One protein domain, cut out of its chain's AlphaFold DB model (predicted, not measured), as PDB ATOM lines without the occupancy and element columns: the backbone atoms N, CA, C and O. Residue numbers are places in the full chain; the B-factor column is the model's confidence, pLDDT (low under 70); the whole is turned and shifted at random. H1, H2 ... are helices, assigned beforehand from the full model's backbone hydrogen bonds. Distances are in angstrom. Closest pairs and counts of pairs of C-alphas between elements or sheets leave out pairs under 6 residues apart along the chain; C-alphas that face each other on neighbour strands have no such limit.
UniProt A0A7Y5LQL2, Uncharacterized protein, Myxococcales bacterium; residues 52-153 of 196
ATOM      1  N   ALA A  52     -18.003 -45.376 -13.175       42.28
ATOM      2  CA  ALA A  52     -18.513 -44.753 -14.377       42.28
ATOM      3  C   ALA A  52     -19.081 -45.886 -15.230       42.28
ATOM      4  O   ALA A  52     -18.365 -46.490 -16.017       42.28
ATOM      5  N   ASN A  53     -20.352 -46.226 -15.014       45.97
ATOM      6  CA  ASN A  53     -21.073 -47.109 -15.911       45.97
ATOM      7  C   ASN A  53     -21.096 -46.391 -17.260       45.97
ATOM      8  O   ASN A  53     -21.783 -45.375 -17.415       45.97
ATOM      9  N   ALA A  54     -20.280 -46.868 -18.198       43.12
ATOM     10  CA  ALA A  54     -20.340 -46.463 -19.588       43.12
ATOM     11  C   ALA A  54     -21.761 -46.758 -20.070       43.12
ATOM     12  O   ALA A  54     -22.156 -47.910 -20.226       43.12
ATOM     13  N   GLN A  55     -22.592 -45.719 -20.183       50.28
ATOM     14  CA  GLN A  55     -23.915 -45.900 -20.765       50.28
ATOM     15  C   GLN A  55     -23.705 -46.130 -22.257       50.28
ATOM     16  O   GLN A  55     -23.333 -45.216 -22.978       50.28
ATOM     17  N   CYS A  56     -23.907 -47.353 -22.714       57.25
ATOM     18  CA  CYS A  56     -23.801 -47.687 -24.125       57.25
ATOM     19  C   CYS A  56     -24.824 -46.862 -24.905       57.25
ATOM     20  O   CYS A  56     -26.027 -46.907 -24.620       57.25
ATOM     21  N   LEU A  57     -24.356 -46.129 -25.909       65.81
ATOM     22  CA  LEU A  57     -25.247 -45.595 -26.928       65.81
ATOM     23  C   LEU A  57     -25.815 -46.762 -27.734       65.81
ATOM     24  O   LEU A  57     -25.168 -47.791 -27.921       65.81
ATOM     25  N   THR A  58     -27.066 -46.626 -28.158       70.19
ATOM     26  CA  THR A  58     -27.701 -47.578 -29.068       70.19
ATOM     27  C   THR A  58     -28.079 -46.810 -30.330       70.19
ATOM     28  O   THR A  58     -29.023 -46.021 -30.254       70.19
ATOM     29  N   PRO A  59     -27.397 -47.041 -31.466       76.31
ATOM     30  CA  PRO A  59     -26.329 -48.028 -31.693       76.31
ATOM     31  C   PRO A  59     -24.970 -47.638 -31.075       76.31
ATOM     32  O   PRO A  59     -24.692 -46.465 -30.838       76.31
ATOM     33  N   ALA A  60     -24.112 -48.631 -30.819       78.38
ATOM     34  CA  ALA A  60     -22.747 -48.372 -30.364       78.38
ATOM     35  C   ALA A  60     -21.977 -47.591 -31.442       78.38
ATOM     36  O   ALA A  60     -22.072 -47.913 -32.628       78.38
ATOM     37  N   GLY A  61     -21.235 -46.563 -31.025       84.19
ATOM     38  CA  GLY A  61     -20.520 -45.666 -31.933       84.19
ATOM     39  C   GLY A  61     -21.307 -44.447 -32.442       84.19
ATOM     40  O   GLY A  61     -20.732 -43.702 -33.221       84.19
ATOM     41  N   ASP A  62     -22.551 -44.192 -32.010       90.88
ATOM     42  CA  ASP A  62     -23.322 -42.963 -32.339       90.88
ATOM     43  C   ASP A  62     -22.816 -41.735 -31.551       90.88
ATOM     44  O   ASP A  62     -23.473 -41.185 -30.667       90.88
ATOM     45  N   ILE A  63     -21.578 -41.318 -31.799       93.00
ATOM     46  CA  ILE A  63     -20.938 -40.262 -31.003       93.00
ATOM     47  C   ILE A  63     -21.434 -38.854 -31.353       93.00
ATOM     48  O   ILE A  63     -21.179 -37.891 -30.614       93.00
ATOM     49  N   THR A  64     -22.119 -38.717 -32.485       94.50
ATOM     50  CA  THR A  64     -22.801 -37.484 -32.875       94.50
ATOM     51  C   THR A  64     -24.180 -37.347 -32.231       94.50
ATOM     52  O   THR A  64     -24.697 -36.228 -32.177       94.50
ATOM     53  N   GLY A  65     -24.727 -38.428 -31.665       91.56
ATOM     54  CA  GLY A  65     -26.009 -38.457 -30.967       91.56
ATOM     55  C   GLY A  65     -27.205 -38.272 -31.899       91.56
ATOM     56  O   GLY A  65     -28.238 -37.750 -31.463       91.56
ATOM     57  N   ASP A  66     -27.062 -38.621 -33.177       91.69
ATOM     58  CA  ASP A  66     -28.110 -38.455 -34.185       91.69
ATOM     59  C   ASP A  66     -29.016 -39.692 -34.337       91.69
ATOM     60  O   ASP A  66     -30.068 -39.617 -34.985       91.69
ATOM     61  N   GLY A  67     -28.689 -40.769 -33.619       90.00
ATOM     62  CA  GLY A  67     -29.449 -42.010 -33.539       90.00
ATOM     63  C   GLY A  67     -28.961 -43.101 -34.488       90.00
ATOM     64  O   GLY A  67     -29.498 -44.212 -34.436       90.00
ATOM     65  N   ASP A  68     -27.976 -42.813 -35.337       89.88
ATOM     66  CA  ASP A  68     -27.336 -43.762 -36.238       89.88
ATOM     67  C   ASP A  68     -25.822 -43.822 -35.932       89.88
ATOM     68  O   ASP A  68     -25.251 -42.914 -35.351       89.88
ATOM     69  N   ALA A  69     -25.162 -44.934 -36.264       88.56
ATOM     70  CA  ALA A  69     -23.704 -45.056 -36.158       88.56
ATOM     71  C   ALA A  69     -23.136 -45.239 -37.567       88.56
ATOM     72  O   ALA A  69     -23.248 -46.322 -38.156       88.56
ATOM     73  N   ASP A  70     -22.585 -44.166 -38.132       92.94
ATOM     74  CA  ASP A  70     -22.201 -44.084 -39.536       92.94
ATOM     75  C   ASP A  70     -20.821 -43.424 -39.784       92.94
ATOM     76  O   ASP A  70     -19.932 -43.372 -38.932       92.94
ATOM     77  N   ILE A  71     -20.569 -43.003 -41.030       95.44
ATOM     78  CA  ILE A  71     -19.288 -42.404 -41.437       95.44
ATOM     79  C   ILE A  71     -19.056 -41.033 -40.780       95.44
ATOM     80  O   ILE A  71     -17.900 -40.630 -40.620       95.44
ATOM     81  N   VAL A  72     -20.111 -40.302 -40.424       96.25
ATOM     82  CA  VAL A  72     -20.016 -39.026 -39.710       96.25
ATOM     83  C   VAL A  72     -19.473 -39.267 -38.303       96.25
ATOM     84  O   VAL A  72     -18.532 -38.577 -37.901       96.25
ATOM     85  N   ASP A  73     -19.946 -40.304 -37.615       94.81
ATOM     86  CA  ASP A  73     -19.413 -40.704 -36.312       94.81
ATOM     87  C   ASP A  73     -17.945 -41.116 -36.396       94.81
ATOM     88  O   ASP A  73     -17.122 -40.661 -35.605       94.81
ATOM     89  N   ILE A  74     -17.563 -41.887 -37.418       95.94
ATOM     90  CA  ILE A  74     -16.155 -42.258 -37.641       95.94
ATOM     91  C   ILE A  74     -15.272 -41.018 -37.821       95.94
ATOM     92  O   ILE A  74     -14.170 -40.948 -37.272       95.94
ATOM     93  N   GLN A  75     -15.724 -40.022 -38.590       97.44
ATOM     94  CA  GLN A  75     -14.965 -38.779 -38.767       97.44
ATOM     95  C   GLN A  75     -14.787 -38.043 -37.440       97.44
ATOM     96  O   GLN A  75     -13.695 -37.546 -37.158       97.44
ATOM     97  N   CYS A  76     -15.826 -38.010 -36.610       97.00
ATOM     98  CA  CYS A  76     -15.753 -37.420 -35.282       97.00
ATOM     99  C   CYS A  76     -14.809 -38.183 -34.354       97.00
ATOM    100  O   CYS A  76     -14.022 -37.548 -33.653       97.00
ATOM    101  N   ALA A  77     -14.800 -39.514 -34.425       95.50
ATOM    102  CA  ALA A  77     -13.918 -40.358 -33.637       95.50
ATOM    103  C   ALA A  77     -12.456 -40.128 -34.030       95.50
ATOM    104  O   ALA A  77     -11.602 -39.986 -33.163       95.50
ATOM    105  N   ILE A  78     -12.162 -39.976 -35.329       97.31
ATOM    106  CA  ILE A  78     -10.818 -39.625 -35.814       97.31
ATOM    107  C   ILE A  78     -10.365 -38.279 -35.243       97.31
ATOM    108  O   ILE A  78      -9.237 -38.157 -34.765       97.31
ATOM    109  N   ILE A  79     -11.221 -37.253 -35.298       97.06
ATOM    110  CA  ILE A  79     -10.871 -35.922 -34.785       97.06
ATOM    111  C   ILE A  79     -10.655 -35.983 -33.268       97.06
ATOM    112  O   ILE A  79      -9.719 -35.357 -32.769       97.06
ATOM    113  N   LEU A  80     -11.479 -36.746 -32.546       95.94
ATOM    114  CA  LEU A  80     -11.351 -36.932 -31.105       95.94
ATOM    115  C   LEU A  80     -10.069 -37.687 -30.731       95.94
ATOM    116  O   LEU A  80      -9.302 -37.188 -29.912       95.94
ATOM    117  N   ALA A  81      -9.772 -38.807 -31.388       96.00
ATOM    118  CA  ALA A  81      -8.545 -39.570 -31.169       96.00
ATOM    119  C   ALA A  81      -7.292 -38.713 -31.416       96.00
ATOM    120  O   ALA A  81      -6.348 -38.722 -30.628       96.00
ATOM    121  N   LEU A  82      -7.288 -37.900 -32.481       96.88
ATOM    122  CA  LEU A  82      -6.193 -36.966 -32.760       96.88
ATOM    123  C   LEU A  82      -6.102 -35.839 -31.722       96.88
ATOM    124  O   LEU A  82      -4.997 -35.413 -31.378       96.88
ATOM    125  N   TYR A  83      -7.242 -35.346 -31.234       96.69
ATOM    126  CA  TYR A  83      -7.298 -34.343 -30.173       96.69
ATOM    127  C   TYR A  83      -6.669 -34.875 -28.881       96.69
ATOM    128  O   TYR A  83      -5.795 -34.214 -28.317       96.69
ATOM    129  N   GLU A  84      -7.044 -36.079 -28.447       94.81
ATOM    130  CA  GLU A  84      -6.478 -36.707 -27.250       94.81
ATOM    131  C   GLU A  84      -4.994 -37.046 -27.438       94.81
ATOM    132  O   GLU A  84      -4.169 -36.725 -26.579       94.81
ATOM    133  N   GLN A  85      -4.612 -37.574 -28.606       95.19
ATOM    134  CA  GLN A  85      -3.219 -37.878 -28.935       95.19
ATOM    135  C   GLN A  85      -2.320 -36.630 -28.959       95.19
ATOM    136  O   GLN A  85      -1.131 -36.711 -28.639       95.19
ATOM    137  N   ALA A  86      -2.869 -35.463 -29.297       96.94
ATOM    138  CA  ALA A  86      -2.165 -34.183 -29.229       96.94
ATOM    139  C   ALA A  86      -2.034 -33.629 -27.793       96.94
ATOM    140  O   ALA A  86      -1.484 -32.541 -27.608       96.94
ATOM    141  N   GLY A  87      -2.530 -34.347 -26.779       95.75
ATOM    142  CA  GLY A  87      -2.599 -33.867 -25.400       95.75
ATOM    143  C   GLY A  87      -3.670 -32.795 -25.211       95.75
ATOM    144  O   GLY A  87      -3.505 -31.899 -24.382       95.75
ATOM    145  N   GLY A  88      -4.735 -32.838 -26.015       94.75
ATOM    146  CA  GLY A  88      -5.857 -31.920 -25.922       94.75
ATOM    147  C   GLY A  88      -6.505 -31.974 -24.541       94.75
ATOM    148  O   GLY A  88      -7.006 -33.006 -24.109       94.75
ATOM    149  N   THR A  89      -6.501 -30.841 -23.842       90.38
ATOM    150  CA  THR A  89      -7.216 -30.661 -22.576       90.38
ATOM    151  C   THR A  89      -8.205 -29.513 -22.745       90.38
ATOM    152  O   THR A  89      -7.784 -28.377 -22.977       90.38
ATOM    153  N   GLY A  90      -9.510 -29.768 -22.663       89.00
ATOM    154  CA  GLY A  90     -10.520 -28.730 -22.862       89.00
ATOM    155  C   GLY A  90     -11.781 -29.233 -23.549       89.00
ATOM    156  O   GLY A  90     -12.194 -30.372 -23.364       89.00
ATOM    157  N   THR A  91     -12.428 -28.342 -24.296       93.75
ATOM    158  CA  THR A  91     -13.666 -28.654 -25.011       93.75
ATOM    159  C   THR A  91     -13.380 -29.598 -26.170       93.75
ATOM    160  O   THR A  91     -12.524 -29.305 -27.008       93.75
ATOM    161  N   TYR A  92     -14.125 -30.700 -26.224       93.31
ATOM    162  CA  TYR A  92     -14.073 -31.629 -27.342       93.31
ATOM    163  C   TYR A  92     -14.480 -30.976 -28.667       93.31
ATOM    164  O   TYR A  92     -15.170 -29.948 -28.677       93.31
ATOM    165  N   PRO A  93     -14.061 -31.562 -29.802       95.12
ATOM    166  CA  PRO A  93     -14.539 -31.155 -31.114       95.12
ATOM    167  C   PRO A  93     -16.070 -31.109 -31.141       95.12
ATOM    168  O   PRO A  93     -16.726 -32.036 -30.681       95.12
ATOM    169  N   GLY A  94     -16.646 -30.049 -31.714       96.44
ATOM    170  CA  GLY A  94     -18.089 -29.787 -31.625       96.44
ATOM    171  C   GLY A  94     -19.004 -30.806 -32.314       96.44
ATOM    172  O   GLY A  94     -20.215 -30.637 -32.275       96.44
ATOM    173  N   CYS A  95     -18.443 -31.824 -32.963       96.00
ATOM    174  CA  CYS A  95     -19.216 -32.914 -33.536       96.00
ATOM    175  C   CYS A  95     -19.394 -34.101 -32.572       96.00
ATOM    176  O   CYS A  95     -20.271 -34.923 -32.798       96.00
ATOM    177  N   VAL A  96     -18.629 -34.147 -31.473       95.31
ATOM    178  CA  VAL A  96     -18.857 -35.073 -30.358       95.31
ATOM    179  C   VAL A  96     -19.971 -34.490 -29.492       95.31
ATOM    180  O   VAL A  96     -19.791 -33.437 -28.877       95.31
ATOM    181  N   GLN A  97     -21.128 -35.148 -29.462       94.38
ATOM    182  CA  GLN A  97     -22.299 -34.695 -28.691       94.38
ATOM    183  C   GLN A  97     -22.618 -35.600 -27.499       94.38
ATOM    184  O   GLN A  97     -23.590 -35.373 -26.778       94.38
ATOM    185  N   VAL A  98     -21.778 -36.604 -27.275       88.06
ATOM    186  CA  VAL A  98     -21.924 -37.600 -26.217       88.06
ATOM    187  C   VAL A  98     -20.810 -37.453 -25.183       88.06
ATOM    188  O   VAL A  98     -19.883 -36.653 -25.340       88.06
ATOM    189  N   ALA A  99     -20.915 -38.188 -24.080       84.19
ATOM    190  CA  ALA A  99     -19.876 -38.191 -23.059       84.19
ATOM    191  C   ALA A  99     -18.643 -38.989 -23.529       84.19
ATOM    192  O   ALA A  99     -18.760 -39.907 -24.332       84.19
ATOM    193  N   GLN A 100     -17.456 -38.664 -23.003       79.75
ATOM    194  CA  GLN A 100     -16.185 -39.307 -23.392       79.75
ATOM    195  C   GLN A 100     -16.196 -40.832 -23.192       79.75
ATOM    196  O   GLN A 100     -15.632 -41.586 -23.973       79.75
ATOM    197  N   ASN A 101     -16.882 -41.309 -22.157       77.50
ATOM    198  CA  ASN A 101     -17.023 -42.740 -21.899       77.50
ATOM    199  C   ASN A 101     -17.912 -43.466 -22.922       77.50
ATOM    200  O   ASN A 101     -18.080 -44.673 -22.815       77.50
ATOM    201  N   HIS A 102     -18.539 -42.749 -23.856       82.69
ATOM    202  CA  HIS A 102     -19.310 -43.332 -24.956       82.69
ATOM    203  C   HIS A 102     -18.535 -43.333 -26.274       82.69
ATOM    204  O   HIS A 102     -18.993 -43.918 -27.250       82.69
ATOM    205  N   THR A 103     -17.395 -42.645 -26.312       88.00
ATOM    206  CA  THR A 103     -16.525 -42.558 -27.488       88.00
ATOM    207  C   THR A 103     -15.383 -43.574 -27.456       88.00
ATOM    208  O   THR A 103     -14.781 -43.819 -28.496       88.00
ATOM    209  N   ASP A 104     -15.103 -44.138 -26.279       87.31
ATOM    210  CA  ASP A 104     -14.229 -45.298 -26.068       87.31
ATOM    211  C   ASP A 104     -15.059 -46.573 -26.306       87.31
ATOM    212  O   ASP A 104     -15.873 -46.966 -25.466       87.31
ATOM    213  N   VAL A 105     -14.936 -47.143 -27.505       84.44
ATOM    214  CA  VAL A 105     -15.772 -48.254 -27.995       84.44
ATOM    215  C   VAL A 105     -15.135 -49.625 -27.766       84.44
ATOM    216  O   VAL A 105     -15.714 -50.640 -28.159       84.44
ATOM    217  N   ASN A 106     -13.942 -49.670 -27.168       80.81
ATOM    218  CA  ASN A 106     -13.321 -50.900 -26.668       80.81
ATOM    219  C   ASN A 106     -13.056 -50.890 -25.160       80.81
ATOM    220  O   ASN A 106     -12.526 -51.869 -24.639       80.81
ATOM    221  N   CYS A 107     -13.459 -49.828 -24.463       81.31
ATOM    222  CA  CYS A 107     -13.335 -49.684 -23.019       81.31
ATOM    223  C   CYS A 107     -11.877 -49.749 -22.516       81.31
ATOM    224  O   CYS A 107     -11.656 -50.089 -21.347       81.31
ATOM    225  N   ASP A 108     -10.881 -49.486 -23.370       79.25
ATOM    226  CA  ASP A 108      -9.462 -49.635 -23.022       79.25
ATOM    227  C   ASP A 108      -8.837 -48.355 -22.435       79.25
ATOM    228  O   ASP A 108      -7.690 -48.366 -21.962       79.25
ATOM    229  N   GLY A 109      -9.626 -47.276 -22.360       85.19
ATOM    230  CA  GLY A 109      -9.272 -46.021 -21.719       85.19
ATOM    231  C   GLY A 109      -9.430 -44.808 -22.646       85.19
ATOM    232  O   GLY A 109     -10.550 -44.417 -22.963       85.19
ATOM    233  N   PRO A 110      -8.355 -44.059 -22.959       89.88
ATOM    234  CA  PRO A 110      -8.467 -42.895 -23.836       89.88
ATOM    235  C   PRO A 110      -8.852 -43.285 -25.264       89.88
ATOM    236  O   PRO A 110      -8.324 -44.260 -25.801       89.88
ATOM    237  N   VAL A 111      -9.644 -42.432 -25.914       90.69
ATOM    238  CA  VAL A 111     -10.061 -42.625 -27.304       90.69
ATOM    239  C   VAL A 111      -8.842 -42.543 -28.208       90.69
ATOM    240  O   VAL A 111      -8.147 -41.525 -28.283       90.69
ATOM    241  N   ASN A 112      -8.578 -43.622 -28.928       92.69
ATOM    242  CA  ASN A 112      -7.392 -43.780 -29.741       92.69
ATOM    243  C   ASN A 112      -7.713 -44.410 -31.112       92.69
ATOM    244  O   ASN A 112      -8.843 -44.414 -31.596       92.69
ATOM    245  N   VAL A 113      -6.678 -44.850 -31.832       94.69
ATOM    246  CA  VAL A 113      -6.840 -45.400 -33.190       94.69
ATOM    247  C   VAL A 113      -7.570 -46.752 -33.175       94.69
ATOM    248  O   VAL A 113      -8.189 -47.106 -34.179       94.69
ATOM    249  N   ALA A 114      -7.517 -47.495 -32.067       89.88
ATOM    250  CA  ALA A 114      -8.246 -48.747 -31.900       89.88
ATOM    251  C   ALA A 114      -9.761 -48.515 -31.967       89.88
ATOM    252  O   ALA A 114     -10.428 -49.170 -32.771       89.88
ATOM    253  N   ASP A 115     -10.272 -47.511 -31.249       88.44
ATOM    254  CA  ASP A 115     -11.686 -47.114 -31.271       88.44
ATOM    255  C   ASP A 115     -12.174 -46.800 -32.681       88.44
ATOM    256  O   ASP A 115     -13.167 -47.339 -33.173       88.44
ATOM    257  N   VAL A 116     -11.405 -45.970 -33.387       93.69
ATOM    258  CA  VAL A 116     -11.704 -45.584 -34.766       93.69
ATOM    259  C   VAL A 116     -11.773 -46.811 -35.673       93.69
ATOM    260  O   VAL A 116     -12.675 -46.913 -36.506       93.69
ATOM    261  N   LEU A 117     -10.825 -47.743 -35.549       91.69
ATOM    262  CA  LEU A 117     -10.780 -48.932 -36.397       91.69
ATOM    263  C   LEU A 117     -11.977 -49.857 -36.137       91.69
ATOM    264  O   LEU A 117     -12.524 -50.419 -37.089       91.69
ATOM    265  N   LEU A 118     -12.410 -49.980 -34.882       86.88
ATOM    266  CA  LEU A 118     -13.617 -50.719 -34.518       86.88
ATOM    267  C   LEU A 118     -14.867 -50.089 -35.126       86.88
ATOM    268  O   LEU A 118     -15.647 -50.796 -35.763       86.88
ATOM    269  N   MET A 119     -15.012 -48.767 -35.033       89.44
ATOM    270  CA  MET A 119     -16.126 -48.051 -35.660       89.44
ATOM    271  C   MET A 119     -16.124 -48.203 -37.186       89.44
ATOM    272  O   MET A 119     -17.173 -48.433 -37.786       89.44
ATOM    273  N   VAL A 120     -14.952 -48.142 -37.831       92.38
ATOM    274  CA  VAL A 120     -14.820 -48.390 -39.277       92.38
ATOM    275  C   VAL A 120     -15.286 -49.797 -39.628       92.38
ATOM    276  O   VAL A 120     -16.096 -49.952 -40.541       92.38
ATOM    277  N   ASN A 121     -14.801 -50.811 -38.911       86.31
ATOM    278  CA  ASN A 121     -15.192 -52.200 -39.134       86.31
ATOM    279  C   ASN A 121     -16.698 -52.403 -38.929       86.31
ATOM    280  O   ASN A 121     -17.333 -53.065 -39.749       86.31
ATOM    281  N   TYR A 122     -17.276 -51.775 -37.904       84.19
ATOM    282  CA  TYR A 122     -18.714 -51.780 -37.660       84.19
ATOM    283  C   TYR A 122     -19.496 -51.165 -38.831       84.19
ATOM    284  O   TYR A 122     -20.385 -51.812 -39.385       84.19
ATOM    285  N   ALA A 123     -19.118 -49.970 -39.292       87.50
ATOM    286  CA  ALA A 123     -19.820 -49.275 -40.372       87.50
ATOM    287  C   ALA A 123     -19.707 -49.981 -41.735       87.50
ATOM    288  O   ALA A 123     -20.642 -49.939 -42.537       87.50
ATOM    289  N   VAL A 124     -18.581 -50.648 -42.021       87.50
ATOM    290  CA  VAL A 124     -18.435 -51.461 -43.247       87.50
ATOM    291  C   VAL A 124     -19.039 -52.862 -43.104       87.50
ATOM    292  O   VAL A 124     -19.008 -53.642 -44.058       87.50
ATOM    293  N   GLY A 125     -19.585 -53.185 -41.928       80.94
ATOM    294  CA  GLY A 125     -20.136 -54.492 -41.597       80.94
ATOM    295  C   GLY A 125     -19.093 -55.603 -41.624       80.94
ATOM    296  O   GLY A 125     -19.459 -56.740 -41.889       80.94
ATOM    297  N   ALA A 126     -17.807 -55.299 -41.426       76.12
ATOM    298  CA  ALA A 126     -16.771 -56.315 -41.309       76.12
ATOM    299  C   ALA A 126     -16.976 -57.129 -40.025       76.12
ATOM    300  O   ALA A 126     -17.416 -56.611 -39.001       76.12
ATOM    301  N   SER A 127     -16.629 -58.416 -40.072       62.88
ATOM    302  CA  SER A 127     -16.585 -59.238 -38.868       62.88
ATOM    303  C   SER A 127     -15.466 -58.721 -37.968       62.88
ATOM    304  O   SER A 127     -14.295 -58.814 -38.345       62.88
ATOM    305  N   LEU A 128     -15.822 -58.191 -36.801       63.00
ATOM    306  CA  LEU A 128     -14.855 -57.971 -35.732       63.00
ATOM    307  C   LEU A 128     -14.427 -59.354 -35.231       63.00
ATOM    308  O   LEU A 128     -15.274 -60.215 -34.985       63.00
ATOM    309  N   ASP A 129     -13.121 -59.603 -35.210       55.12
ATOM    310  CA  ASP A 129     -12.572 -60.863 -34.717       55.12
ATOM    311  C   ASP A 129     -12.923 -60.998 -33.230       55.12
ATOM    312  O   ASP A 129     -12.711 -60.069 -32.455       55.12
ATOM    313  N   THR A 130     -13.452 -62.152 -32.831       50.16
ATOM    314  CA  THR A 130     -13.880 -62.478 -31.457       50.16
ATOM    315  C   THR A 130     -12.730 -62.517 -30.443       50.16
ATOM    316  O   THR A 130     -12.935 -62.889 -29.298       50.16
ATOM    317  N   LEU A 131     -11.505 -62.208 -30.875       49.16
ATOM    318  CA  LEU A 131     -10.325 -62.044 -30.024       49.16
ATOM    319  C   LEU A 131     -10.235 -60.647 -29.383       49.16
ATOM    320  O   LEU A 131      -9.266 -60.375 -28.684       49.16
ATOM    321  N   ILE A 132     -11.213 -59.777 -29.640       55.75
ATOM    322  CA  ILE A 132     -11.453 -58.523 -28.920       55.75
ATOM    323  C   ILE A 132     -12.571 -58.835 -27.912       55.75
ATOM    324  O   ILE A 132     -13.739 -58.599 -28.185       55.75
ATOM    325  N   ASP A 133     -12.200 -59.595 -26.887       52.88
ATOM    326  CA  ASP A 133     -12.948 -59.928 -25.667       52.88
ATOM    327  C   ASP A 133     -11.835 -60.280 -24.665       52.88
ATOM    328  O   ASP A 133     -11.415 -61.435 -24.532       52.88
ATOM    329  N   ASP A 134     -11.207 -59.238 -24.115       47.22
ATOM    330  CA  ASP A 134      -9.950 -59.340 -23.360       47.22
ATOM    331  C   ASP A 134     -10.127 -60.028 -21.988       47.22
ATOM    332  O   ASP A 134      -9.142 -60.477 -21.390       47.22
ATOM    333  N   ASP A 135     -11.362 -60.160 -21.488       57.62
ATOM    334  CA  ASP A 135     -11.673 -60.864 -20.238       57.62
ATOM    335  C   ASP A 135     -12.341 -62.239 -20.437       57.62
ATOM    336  O   ASP A 135     -12.327 -63.062 -19.511       57.62
ATOM    337  N   GLY A 136     -12.791 -62.551 -21.656       45.38
ATOM    338  CA  GLY A 136     -13.250 -63.872 -22.070       45.38
ATOM    339  C   GLY A 136     -14.553 -64.301 -21.402       45.38
ATOM    340  O   GLY A 136     -14.808 -65.510 -21.291       45.38
ATOM    341  N   ASP A 137     -15.350 -63.355 -20.903       55.16
ATOM    342  CA  ASP A 137     -16.626 -63.653 -20.259       55.16
ATOM    343  C   ASP A 137     -17.777 -63.856 -21.265       55.16
ATOM    344  O   ASP A 137     -18.881 -64.279 -20.888       55.16
ATOM    345  N   GLY A 138     -17.498 -63.675 -22.563       39.62
ATOM    346  CA  GLY A 138     -18.451 -63.889 -23.646       39.62
ATOM    347  C   GLY A 138     -19.599 -62.879 -23.645       39.62
ATOM    348  O   GLY A 138     -20.585 -63.080 -24.365       39.62
ATOM    349  N   CYS A 139     -19.487 -61.821 -22.841       43.25
ATOM    350  CA  CYS A 139     -20.296 -60.625 -22.893       43.25
ATOM    351  C   CYS A 139     -19.405 -59.496 -23.425       43.25
ATOM    352  O   CYS A 139     -18.288 -59.321 -22.963       43.25
ATOM    353  N   PRO A 140     -19.882 -58.679 -24.371       48.72
ATOM    354  CA  PRO A 140     -19.219 -57.416 -24.625       48.72
ATOM    355  C   PRO A 140     -19.282 -56.645 -23.312       48.72
ATOM    356  O   PRO A 140     -20.378 -56.461 -22.756       48.72
ATOM    357  N   ASN A 141     -18.141 -56.177 -22.818       54.50
ATOM    358  CA  ASN A 141     -18.156 -55.129 -21.810       54.50
ATOM    359  C   ASN A 141     -19.095 -54.034 -22.316       54.50
ATOM    360  O   ASN A 141     -19.164 -53.793 -23.512       54.50
ATOM    361  N   SER A 142     -19.906 -53.403 -21.468       50.75
ATOM    362  CA  SER A 142     -21.059 -52.614 -21.947       50.75
ATOM    363  C   SER A 142     -20.742 -51.528 -23.008       50.75
ATOM    364  O   SER A 142     -21.648 -51.056 -23.676       50.75
ATOM    365  N   CYS A 143     -19.488 -51.125 -23.212       53.81
ATOM    366  CA  CYS A 143     -19.051 -50.198 -24.268       53.81
ATOM    367  C   CYS A 143     -18.500 -50.870 -25.548       53.81
ATOM    368  O   CYS A 143     -18.235 -50.176 -26.522       53.81
ATOM    369  N   GLU A 144     -18.368 -52.194 -25.580       59.12
ATOM    370  CA  GLU A 144     -17.684 -52.956 -26.619       59.12
ATOM    371  C   GLU A 144     -18.598 -53.277 -27.808       59.12
ATOM    372  O   GLU A 144     -19.692 -53.842 -27.675       59.12
ATOM    373  N   ILE A 145     -18.147 -52.916 -29.011       53.81
ATOM    374  CA  ILE A 145     -18.848 -53.271 -30.246       53.81
ATOM    375  C   ILE A 145     -18.660 -54.765 -30.505       53.81
ATOM    376  O   ILE A 145     -17.617 -55.210 -30.980       53.81
ATOM    377  N   VAL A 146     -19.712 -55.545 -30.271       55.34
ATOM    378  CA  VAL A 146     -19.717 -56.968 -30.621       55.34
ATOM    379  C   VAL A 146     -19.638 -57.117 -32.130       55.34
ATOM    380  O   VAL A 146     -20.476 -56.591 -32.872       55.34
ATOM    381  N   GLY A 147     -18.667 -57.900 -32.595       52.34
ATOM    382  CA  GLY A 147     -18.656 -58.379 -33.967       52.34
ATOM    383  C   GLY A 147     -19.955 -59.093 -34.279       52.34
ATOM    384  O   GLY A 147     -20.185 -60.209 -33.816       52.34
ATOM    385  N   GLN A 148     -20.811 -58.486 -35.102       48.09
ATOM    386  CA  GLN A 148     -21.870 -59.262 -35.717       48.09
ATOM    387  C   GLN A 148     -21.189 -60.290 -36.615       48.09
ATOM    388  O   GLN A 148     -20.487 -59.937 -37.567       48.09
ATOM    389  N   ALA A 149     -21.390 -61.572 -36.311       45.88
ATOM    390  CA  ALA A 149     -21.080 -62.629 -37.252       45.88
ATOM    391  C   ALA A 149     -21.817 -62.284 -38.548       45.88
ATOM    392  O   ALA A 149     -23.047 -62.351 -38.611       45.88
ATOM    393  N   LEU A 150     -21.056 -61.853 -39.554       41.28
ATOM    394  CA  LEU A 150     -21.558 -61.529 -40.877       41.28
ATOM    395  C   LEU A 150     -22.306 -62.758 -41.385       41.28
ATOM    396  O   LEU A 150     -21.724 -63.696 -41.934       41.28
ATOM    397  N   THR A 151     -23.626 -62.748 -41.238       42.00
ATOM    398  CA  THR A 151     -24.481 -63.631 -42.011       42.00
ATOM    399  C   THR A 151     -24.514 -63.001 -43.389       42.00
ATOM    400  O   THR A 151     -25.468 -62.314 -43.740       42.00
ATOM    401  N   ILE A 152     -23.423 -63.160 -44.150       42.00
ATOM    402  CA  ILE A 152     -23.404 -62.803 -45.563       42.00
ATOM    403  C   ILE A 152     -24.559 -63.615 -46.145       42.00
ATOM    404  O   ILE A 152     -24.468 -64.849 -46.135       42.00
ATOM    405  N   PRO A 153     -25.670 -62.992 -46.587       50.09
ATOM    406  CA  PRO A 153     -26.717 -63.743 -47.246       50.09
ATOM    407  C   PRO A 153     -26.015 -64.396 -48.418       50.09
ATOM    408  O   PRO A 153     -25.477 -63.672 -49.256       50.09
TER     409      PRO A 153
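What this domain is: This is residues 52 to 153 of the 196 residues of an uncharacterized protein of Myxococcales bacterium (UniProt A0A7Y5LQL2). Little regular structure: two helices, H1 and H2, lie side by side as a helical hairpin, and long loops make up the rest. Residues 52 to 70 and 86 to 112 loop over one side of this pair, while residues 124 to 153 wander beyond H2. The printed part has 102 residues with two named helices, H1 then H2, and no named strand; its class is all helix, with 26 residues in named elements. It is compact, with a radius of gyration of the C-alphas of 13.2 A and spans of 42 by 29 by 22 A.

How they stand to each other: H1, residues 71 to 85, touches H2, residues 113 to 123; their closest C-alphas, of Ala 77 and Val 116, are 5.8 A apart. They run opposite ways at a shallow tilt of 4 degrees. In both, every O i to N i+4 pair is within hydrogen-bond range.

Where its parts are: H1 is 20.9 A long, from C-alpha 71 at (-19.288, -42.404, -41.437). H2 is 15.3 A long, to C-alpha 123 at (-19.820, -49.275, -40.372).

The domain as a whole: The C-alphas farthest apart, of Thr 89 and Pro 153, are 45.6 A apart. The printed part has no cut. The link from H1 to H2 is long, 27 residues. pLDDT is under 70 at residues 52 to 57 and 127 to 153.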